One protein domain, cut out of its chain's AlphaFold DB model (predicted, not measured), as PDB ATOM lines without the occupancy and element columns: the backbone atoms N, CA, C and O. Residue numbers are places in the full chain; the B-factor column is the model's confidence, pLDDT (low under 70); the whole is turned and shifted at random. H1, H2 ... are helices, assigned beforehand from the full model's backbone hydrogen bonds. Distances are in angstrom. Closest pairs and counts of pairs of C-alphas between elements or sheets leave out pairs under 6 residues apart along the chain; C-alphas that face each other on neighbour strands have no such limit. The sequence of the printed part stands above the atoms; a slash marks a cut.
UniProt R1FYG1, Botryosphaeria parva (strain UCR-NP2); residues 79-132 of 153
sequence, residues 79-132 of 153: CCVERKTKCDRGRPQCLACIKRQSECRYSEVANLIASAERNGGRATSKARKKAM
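AT A GLANCE: This is residues 79 to 132 of the 153 residues of a protein of Botryosphaeria parva (strain UCR-NP2) (UniProt R1FYG1). Picture a small head of loops and two short helices, H1 and H2, with a longer helix, H3, leading out of it into an arm that ends in H4. Residues 115 to 132 stick out free: they include residues 115 to 120 of H3, the link after it and H4, and this arm makes much of the length. The printed part has 54 residues with four named helices, in the order H1, H2, H3, H4, and no named strand; its class is all helix. The whole is extended, with a radius of gyration of the C-alphas of 16.2 A, and spans 50 by 18 by 18 A.

HOW THE PARTS SIT: Begin at the first printed residue, where H1, residues 79 to 82, opens the printed part. Go on past the long link of 12 residues, 83 to 94, and you reach H2, residues 95 to 99. H1 and H2 are close but not clearly touching; look at their closest C-alphas, those of Cys 79 and Cys 97, 7.4 A apart. A short link of 8 residues then leads to H3, residues 108 to 120, which is apart from both H1 and H2. A tight link of 4 residues joins H3 to H4, residues 125 to 132, and H4 is apart from H1, H2 and H3. In the backbones of H2, H3 and H4 every O i to N i+4 pair is within hydrogen-bond range; H1, with 4 residues, is too short for such a pair, and its one O i to N i+3 pair is not within range.

IN THESE COORDINATES: Find C-alpha 79 at (-22.185, 31.058, -15.308); from there H1 runs 5.6 A to C-alpha 82. H2 covers 6.2 A from C-alpha 95 to C-alpha 99. Find C-alpha 108 at (-9.529, 28.413, -8.766), where H3 begins; with 13 residues it is the longest helix, and it measures 18.0 A to C-alpha 120. H4 runs 10.7 A from C-alpha 125 to C-alpha 132, which you find at (17.088, 8.561, -17.147).

THE WHOLE: The two C-alphas farthest apart are those of Arg 100 and Met 132, 50.4 A. Leave out the stretch that stands free, and the 36 residues of the body span 25 by 18 by 14 A. The printed part has no cut, and its one long link is that from H1 to H2. In the B-factor column the mean pLDDT of the printed part is 80.5, and the model's confidence is low, under 70, at residues 118 to 132; the mean is 94 in H2 and 61 in H4.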
ATOM      1  N   CYS A  79     -21.041  30.621 -14.477       91.94
ATOM      2  CA  CYS A  79     -22.185  31.058 -15.308       91.94
ATOM      3  C   CYS A  79     -22.780  29.913 -16.156       91.94
ATOM      4  O   CYS A  79     -23.992  29.839 -16.381       91.94
ATOM      5  N   CYS A  80     -21.932  29.004 -16.640       92.81
ATOM      6  CA  CYS A  80     -22.318  27.891 -17.499       92.81
ATOM      7  C   CYS A  80     -22.986  26.760 -16.702       92.81
ATOM      8  O   CYS A  80     -23.941  26.149 -17.189       92.81
ATOM      9  N   VAL A  81     -22.465  26.477 -15.501       91.94
ATOM     10  CA  VAL A  81     -22.954  25.420 -14.603       91.94
ATOM     11  C   VAL A  81     -24.346  25.767 -14.091       91.94
ATOM     12  O   VAL A  81     -25.256  24.950 -14.228       91.94
ATOM     13  N   GLU A  82     -24.541  26.989 -13.595       91.38
ATOM     14  CA  GLU A  82     -25.833  27.462 -13.079       91.38
ATOM     15  C   GLU A  82     -26.932  27.409 -14.144       91.38
ATOM     16  O   GLU A  82     -28.044  26.952 -13.891       91.38
ATOM     17  N   ARG A  83     -26.600  27.800 -15.381       89.88
ATOM     18  CA  ARG A  83     -27.541  27.779 -16.512       89.88
ATOM     19  C   ARG A  83     -27.676  26.408 -17.171       89.88
ATOM     20  O   ARG A  83     -28.459  26.273 -18.106       89.88
ATOM     21  N   LYS A  84     -26.901  25.408 -16.735       89.75
ATOM     22  CA  LYS A  84     -26.829  24.068 -17.344       89.75
ATOM     23  C   LYS A  84     -26.590  24.130 -18.861       89.75
ATOM     24  O   LYS A  84     -27.190  23.389 -19.634       89.75
ATOM     25  N   THR A  85     -25.712  25.036 -19.294       90.94
ATOM     26  CA  THR A  85     -25.371  25.236 -20.713       90.94
ATOM     27  C   THR A  85     -23.956  24.756 -21.033       90.94
ATOM     28  O   THR A  85     -23.108  24.599 -20.152       90.94
ATOM     29  N   LYS A  86     -23.680  24.518 -22.322       89.62
ATOM     30  CA  LYS A  86     -22.344  24.126 -22.794       89.62
ATOM     31  C   LYS A  86     -21.330  25.252 -22.563       89.62
ATOM     32  O   LYS A  86     -21.538  26.381 -22.995       89.62
ATOM     33  N   CYS A  87     -20.200  24.912 -21.941       92.19
ATOM     34  CA  CYS A  87     -19.050  25.800 -21.783       92.19
ATOM     35  C   CYS A  87     -17.991  25.507 -22.857       92.19
ATOM     36  O   CYS A  87     -17.515  24.373 -22.954       92.19
ATOM     37  N   ASP A  88     -17.586  26.525 -23.624       91.69
ATOM     38  CA  ASP A  88     -16.537  26.409 -24.656       91.69
ATOM     39  C   ASP A  88     -15.109  26.549 -24.108       91.69
ATOM     40  O   ASP A  88     -14.147  26.431 -24.857       91.69
ATOM     41  N   ARG A  89     -14.958  26.782 -22.798       88.12
ATOM     42  CA  ARG A  89     -13.682  26.725 -22.054       88.12
ATOM     43  C   ARG A  89     -12.563  27.648 -22.556       88.12
ATOM     44  O   ARG A  89     -11.423  27.516 -22.119       88.12
ATOM     45  N   GLY A  90     -12.884  28.610 -23.425       88.25
ATOM     46  CA  GLY A  90     -11.988  29.709 -23.775       88.25
ATOM     47  C   GLY A  90     -11.561  30.473 -22.518       88.25
ATOM     48  O   GLY A  90     -12.366  30.684 -21.605       88.25
ATOM     49  N   ARG A  91     -10.281  30.848 -22.456       84.25
ATOM     50  CA  ARG A  91      -9.705  31.722 -21.424       84.25
ATOM     51  C   ARG A  91      -9.186  32.980 -22.121       84.25
ATOM     52  O   ARG A  91      -8.557  32.822 -23.166       84.25
ATOM     53  N   PRO A  92      -9.410  34.195 -21.583       87.00
ATOM     54  CA  PRO A  92      -9.890  34.534 -20.232       87.00
ATOM     55  C   PRO A  92     -11.402  34.364 -19.981       87.00
ATOM     56  O   PRO A  92     -11.785  34.133 -18.840       87.00
ATOM     57  N   GLN A  93     -12.246  34.391 -21.017       92.19
ATOM     58  CA  GLN A  93     -13.690  34.126 -20.920       92.19
ATOM     59  C   GLN A  93     -14.131  33.084 -21.959       92.19
ATOM     60  O   GLN A  93     -13.550  32.999 -23.044       92.19
ATOM     61  N   CYS A  94     -15.168  32.292 -21.658       92.75
ATOM     62  CA  CYS A  94     -15.719  31.343 -22.630       92.75
ATOM     63  C   CYS A  94     -16.556  32.061 -23.702       92.75
ATOM     64  O   CYS A  94     -17.188  33.079 -23.426       92.75
ATOM     65  N   LEU A  95     -16.628  31.499 -24.914       93.25
ATOM     66  CA  LEU A  95     -17.369  32.107 -26.031       93.25
ATOM     67  C   LEU A  95     -18.854  32.332 -25.710       93.25
ATOM     68  O   LEU A  95     -19.435  33.328 -26.138       93.25
ATOM     69  N   ALA A  96     -19.461  31.436 -24.929       93.31
ATOM     70  CA  ALA A  96     -20.837  31.581 -24.477       93.31
ATOM     71  C   ALA A  96     -21.044  32.814 -23.579       93.31
ATOM     72  O   ALA A  96     -21.998  33.555 -23.807       93.31
ATOM     73  N   CYS A  97     -20.170  33.054 -22.592       95.06
ATOM     74  CA  CYS A  97     -20.301  34.212 -21.701       95.06
ATOM     75  C   CYS A  97     -19.834  35.518 -22.408       95.06
ATOM     76  O   CYS A  97     -20.440  36.555 -22.163       95.06
ATOM     77  N   ILE A  98     -18.927  35.467 -23.405       94.50
ATOM     78  CA  ILE A  98     -18.590  36.620 -24.284       94.50
ATOM     79  C   ILE A  98     -19.806  37.078 -25.100       94.50
ATOM     80  O   ILE A  98     -20.179  38.245 -25.060       94.50
ATOM     81  N   LYS A  99     -20.467  36.158 -25.820       94.31
ATOM     82  CA  LYS A  99     -21.647  36.483 -26.648       94.31
ATOM     83  C   LYS A  99     -22.811  37.038 -25.831       94.31
ATOM     84  O   LYS A  99     -23.642  37.765 -26.354       94.31
ATOM     85  N   ARG A 100     -22.883  36.651 -24.558       92.19
ATOM     86  CA  ARG A 100     -23.917  37.082 -23.614       92.19
ATOM     87  C   ARG A 100     -23.513  38.313 -22.811       92.19
ATOM     88  O   ARG A 100     -24.335  38.778 -22.032       92.19
ATOM     89  N   GLN A 101     -22.275  38.787 -22.972       93.19
ATOM     90  CA  GLN A 101     -21.699  39.894 -22.207       93.19
ATOM     91  C   GLN A 101     -21.882  39.716 -20.689       93.19
ATOM     92  O   GLN A 101     -22.139  40.668 -19.959       93.19
ATOM     93  N   SER A 102     -21.787  38.474 -20.207       91.94
ATOM     94  CA  SER A 102     -21.948  38.136 -18.792       91.94
ATOM     95  C   SER A 102     -20.601  37.850 -18.146       91.94
ATOM     96  O   SER A 102     -19.690  37.339 -18.803       91.94
ATOM     97  N   GLU A 103     -20.496  38.087 -16.840       92.69
ATOM     98  CA  GLU A 103     -19.291  37.759 -16.085       92.69
ATOM     99  C   GLU A 103     -18.963  36.262 -16.202       92.69
ATOM    100  O   GLU A 103     -19.789  35.391 -15.920       92.69
ATOM    101  N   CYS A 104     -17.746  35.958 -16.661       93.88
ATOM    102  CA  CYS A 104     -17.259  34.593 -16.802       93.88
ATOM    103  C   CYS A 104     -16.205  34.324 -15.737       93.88
ATOM    104  O   CYS A 104     -15.035  34.672 -15.907       93.88
ATOM    105  N   ARG A 105     -16.625  33.677 -14.648       92.31
ATOM    106  CA  ARG A 105     -15.725  33.223 -13.592       92.31
ATOM    107  C   ARG A 105     -15.519  31.716 -13.677       92.31
ATOM    108  O   ARG A 105     -16.456  30.947 -13.888       92.31
ATOM    109  N   TYR A 106     -14.262  31.311 -13.562       91.19
ATOM    110  CA  TYR A 106     -13.886  29.924 -13.325       91.19
ATOM    111  C   TYR A 106     -13.390  29.811 -11.890       91.19
ATOM    112  O   TYR A 106     -12.638  30.675 -11.427       91.19
ATOM    113  N   SER A 107     -13.751  28.720 -11.221       88.69
ATOM    114  CA  SER A 107     -13.171  28.376  -9.926       88.69
ATOM    115  C   SER A 107     -11.647  28.241  -9.999       88.69
ATOM    116  O   SER A 107     -11.059  27.899 -11.031       88.69
ATOM    117  N   GLU A 108     -10.987  28.484  -8.871       83.94
ATOM    118  CA  GLU A 108      -9.529  28.413  -8.766       83.94
ATOM    119  C   GLU A 108      -8.993  27.021  -9.130       83.94
ATOM    120  O   GLU A 108      -8.032  26.895  -9.887       83.94
ATOM    121  N   VAL A 109      -9.700  25.963  -8.727       82.50
ATOM    122  CA  VAL A 109      -9.383  24.576  -9.102       82.50
ATOM    123  C   VAL A 109      -9.395  24.396 -10.629       82.50
ATOM    124  O   VAL A 109      -8.495  23.763 -11.185       82.50
ATOM    125  N   ALA A 110     -10.354  24.995 -11.341       80.69
ATOM    126  CA  ALA A 110     -10.403  24.948 -12.804       80.69
ATOM    127  C   ALA A 110      -9.244  25.726 -13.456       80.69
ATOM    128  O   ALA A 110      -8.773  25.353 -14.537       80.69
ATOM    129  N   ASN A 111      -8.762  26.794 -12.810       82.25
ATOM    130  CA  ASN A 111      -7.585  27.558 -13.242       82.25
ATOM    131  C   ASN A 111      -6.302  26.744 -13.089       82.25
ATOM    132  O   ASN A 111      -5.518  26.667 -14.035       82.25
ATOM    133  N   LEU A 112      -6.128  26.069 -11.954       81.50
ATOM    134  CA  LEU A 112      -4.975  25.210 -11.688       81.50
ATOM    135  C   LEU A 112      -4.891  24.045 -12.682       81.50
ATOM    136  O   LEU A 112      -3.818  23.772 -13.220       81.50
ATOM    137  N   ILE A 113      -6.021  23.404 -12.999       79.56
ATOM    138  CA  ILE A 113      -6.067  22.303 -13.975       79.56
ATOM    139  C   ILE A 113      -5.675  22.794 -15.376       79.56
ATOM    140  O   ILE A 113      -4.852  22.163 -16.038       79.56
ATOM    141  N   ALA A 114      -6.209  23.936 -15.817       77.31
ATOM    142  CA  ALA A 114      -5.889  24.487 -17.134       77.31
ATOM    143  C   ALA A 114      -4.424  24.947 -17.251       77.31
ATOM    144  O   ALA A 114      -3.799  24.795 -18.301       77.31
ATOM    145  N   SER A 115      -3.853  25.501 -16.179       74.88
ATOM    146  CA  SER A 115      -2.445  25.913 -16.146       74.88
ATOM    147  C   SER A 115      -1.492  24.717 -16.114       74.88
ATOM    148  O   SER A 115      -0.471  24.738 -16.801       74.88
ATOM    149  N   ALA A 116      -1.845  23.640 -15.407       74.75
ATOM    150  CA  ALA A 116      -1.079  22.394 -15.411       74.75
ATOM    151  C   ALA A 116      -1.026  21.741 -16.806       74.75
ATOM    152  O   ALA A 116       0.003  21.187 -17.194       74.75
ATOM    153  N   GLU A 117      -2.103  21.857 -17.590       70.06
ATOM    154  CA  GLU A 117      -2.173  21.321 -18.955       70.06
ATOM    155  C   GLU A 117      -1.233  22.061 -19.923       70.06
ATOM    156  O   GLU A 117      -0.627  21.442 -20.799       70.06
ATOM    157  N   ARG A 118      -1.033  23.370 -19.715       68.38
ATOM    158  CA  ARG A 118      -0.085  24.182 -20.496       68.38
ATOM    159  C   ARG A 118       1.370  24.001 -20.061       68.38
ATOM    160  O   ARG A 118       2.249  24.040 -20.912       68.38
ATOM    161  N   ASN A 119       1.622  23.778 -18.770       63.62
ATOM    162  CA  ASN A 119       2.983  23.718 -18.228       63.62
ATOM    163  C   ASN A 119       3.613  22.308 -18.236       63.62
ATOM    164  O   ASN A 119       4.821  22.179 -18.081       63.62
ATOM    165  N   GLY A 120       2.827  21.233 -18.385       61.56
ATOM    166  CA  GLY A 120       3.311  19.874 -18.078       61.56
ATOM    167  C   GLY A 120       2.919  18.756 -19.043       61.56
ATOM    168  O   GLY A 120       3.088  17.583 -18.715       61.56
ATOM    169  N   GLY A 121       2.389  19.071 -20.221       61.09
ATOM    170  CA  GLY A 121       1.666  18.097 -21.038       61.09
ATOM    171  C   GLY A 121       2.354  17.597 -22.306       61.09
ATOM    172  O   GLY A 121       1.648  17.496 -23.304       61.09
ATOM    173  N   ARG A 122       3.677  17.332 -22.325       53.16
ATOM    174  CA  ARG A 122       4.367  16.481 -23.340       53.16
ATOM    175  C   ARG A 122       5.889  16.340 -23.125       53.16
ATOM    176  O   ARG A 122       6.665  16.387 -24.072       53.16
ATOM    177  N   ALA A 123       6.350  16.046 -21.908       54.22
ATOM    178  CA  ALA A 123       7.575  15.243 -21.830       54.22
ATOM    179  C   ALA A 123       7.175  13.845 -22.306       54.22
ATOM    180  O   ALA A 123       6.608  13.063 -21.541       54.22
ATOM    181  N   THR A 124       7.343  13.587 -23.607       58.03
ATOM    182  CA  THR A 124       7.096  12.273 -24.198       58.03
ATOM    183  C   THR A 124       7.769  11.236 -23.302       58.03
ATOM    184  O   THR A 124       8.860  11.463 -22.778       58.03
ATOM    185  N   SER A 125       7.125  10.099 -23.076       57.47
ATOM    186  CA  SER A 125       7.706   8.973 -22.332       57.47
ATOM    187  C   SER A 125       9.131   8.629 -22.801       57.47
ATOM    188  O   SER A 125       9.952   8.169 -22.012       57.47
ATOM    189  N   LYS A 126       9.460   8.958 -24.057       56.16
ATOM    190  CA  LYS A 126      10.794   8.882 -24.657       56.16
ATOM    191  C   LYS A 126      11.800   9.903 -24.100       56.16
ATOM    192  O   LYS A 126      12.951   9.539 -23.896       56.16
ATOM    193  N   ALA A 127      11.391  11.135 -23.791       60.41
ATOM    194  CA  ALA A 127      12.243  12.157 -23.174       60.41
ATOM    195  C   ALA A 127      12.601  11.825 -21.717       60.41
ATOM    196  O   ALA A 127      13.751  11.981 -21.327       60.41
ATOM    197  N   ARG A 128      11.653  11.290 -20.930       62.84
ATOM    198  CA  ARG A 128      11.953  10.808 -19.566       62.84
ATOM    199  C   ARG A 128      12.852   9.572 -19.575       62.84
ATOM    200  O   ARG A 128      13.770   9.503 -18.769       62.84
ATOM    201  N   LYS A 129      12.630   8.636 -20.508       60.84
ATOM    202  CA  LYS A 129      13.493   7.454 -20.673       60.84
ATOM    203  C   LYS A 129      14.908   7.843 -21.120       60.84
ATOM    204  O   LYS A 129      15.865   7.335 -20.561       60.84
ATOM    205  N   LYS A 130      15.038   8.815 -22.033       59.81
ATOM    206  CA  LYS A 130      16.333   9.357 -22.477       59.81
ATOM    207  C   LYS A 130      17.060  10.141 -21.377       59.81
ATOM    208  O   LYS A 130      18.262   9.982 -21.245       59.81
ATOM    209  N   ALA A 131      16.348  10.933 -20.573       62.41
ATOM    210  CA  ALA A 131      16.940  11.650 -19.442       62.41
ATOM    211  C   ALA A 131      17.409  10.695 -18.330       62.41
ATOM    212  O   ALA A 131      18.445  10.928 -17.720       62.41
ATOM    213  N   MET A 132      16.679   9.599 -18.096       67.50
ATOM    214  CA  MET A 132      17.088   8.561 -17.147       67.50
ATOM    215  C   MET A 132      18.272   7.735 -17.674       67.50
ATOM    216  O   MET A 132      19.201   7.469 -16.926       67.50
TER     217      MET A 132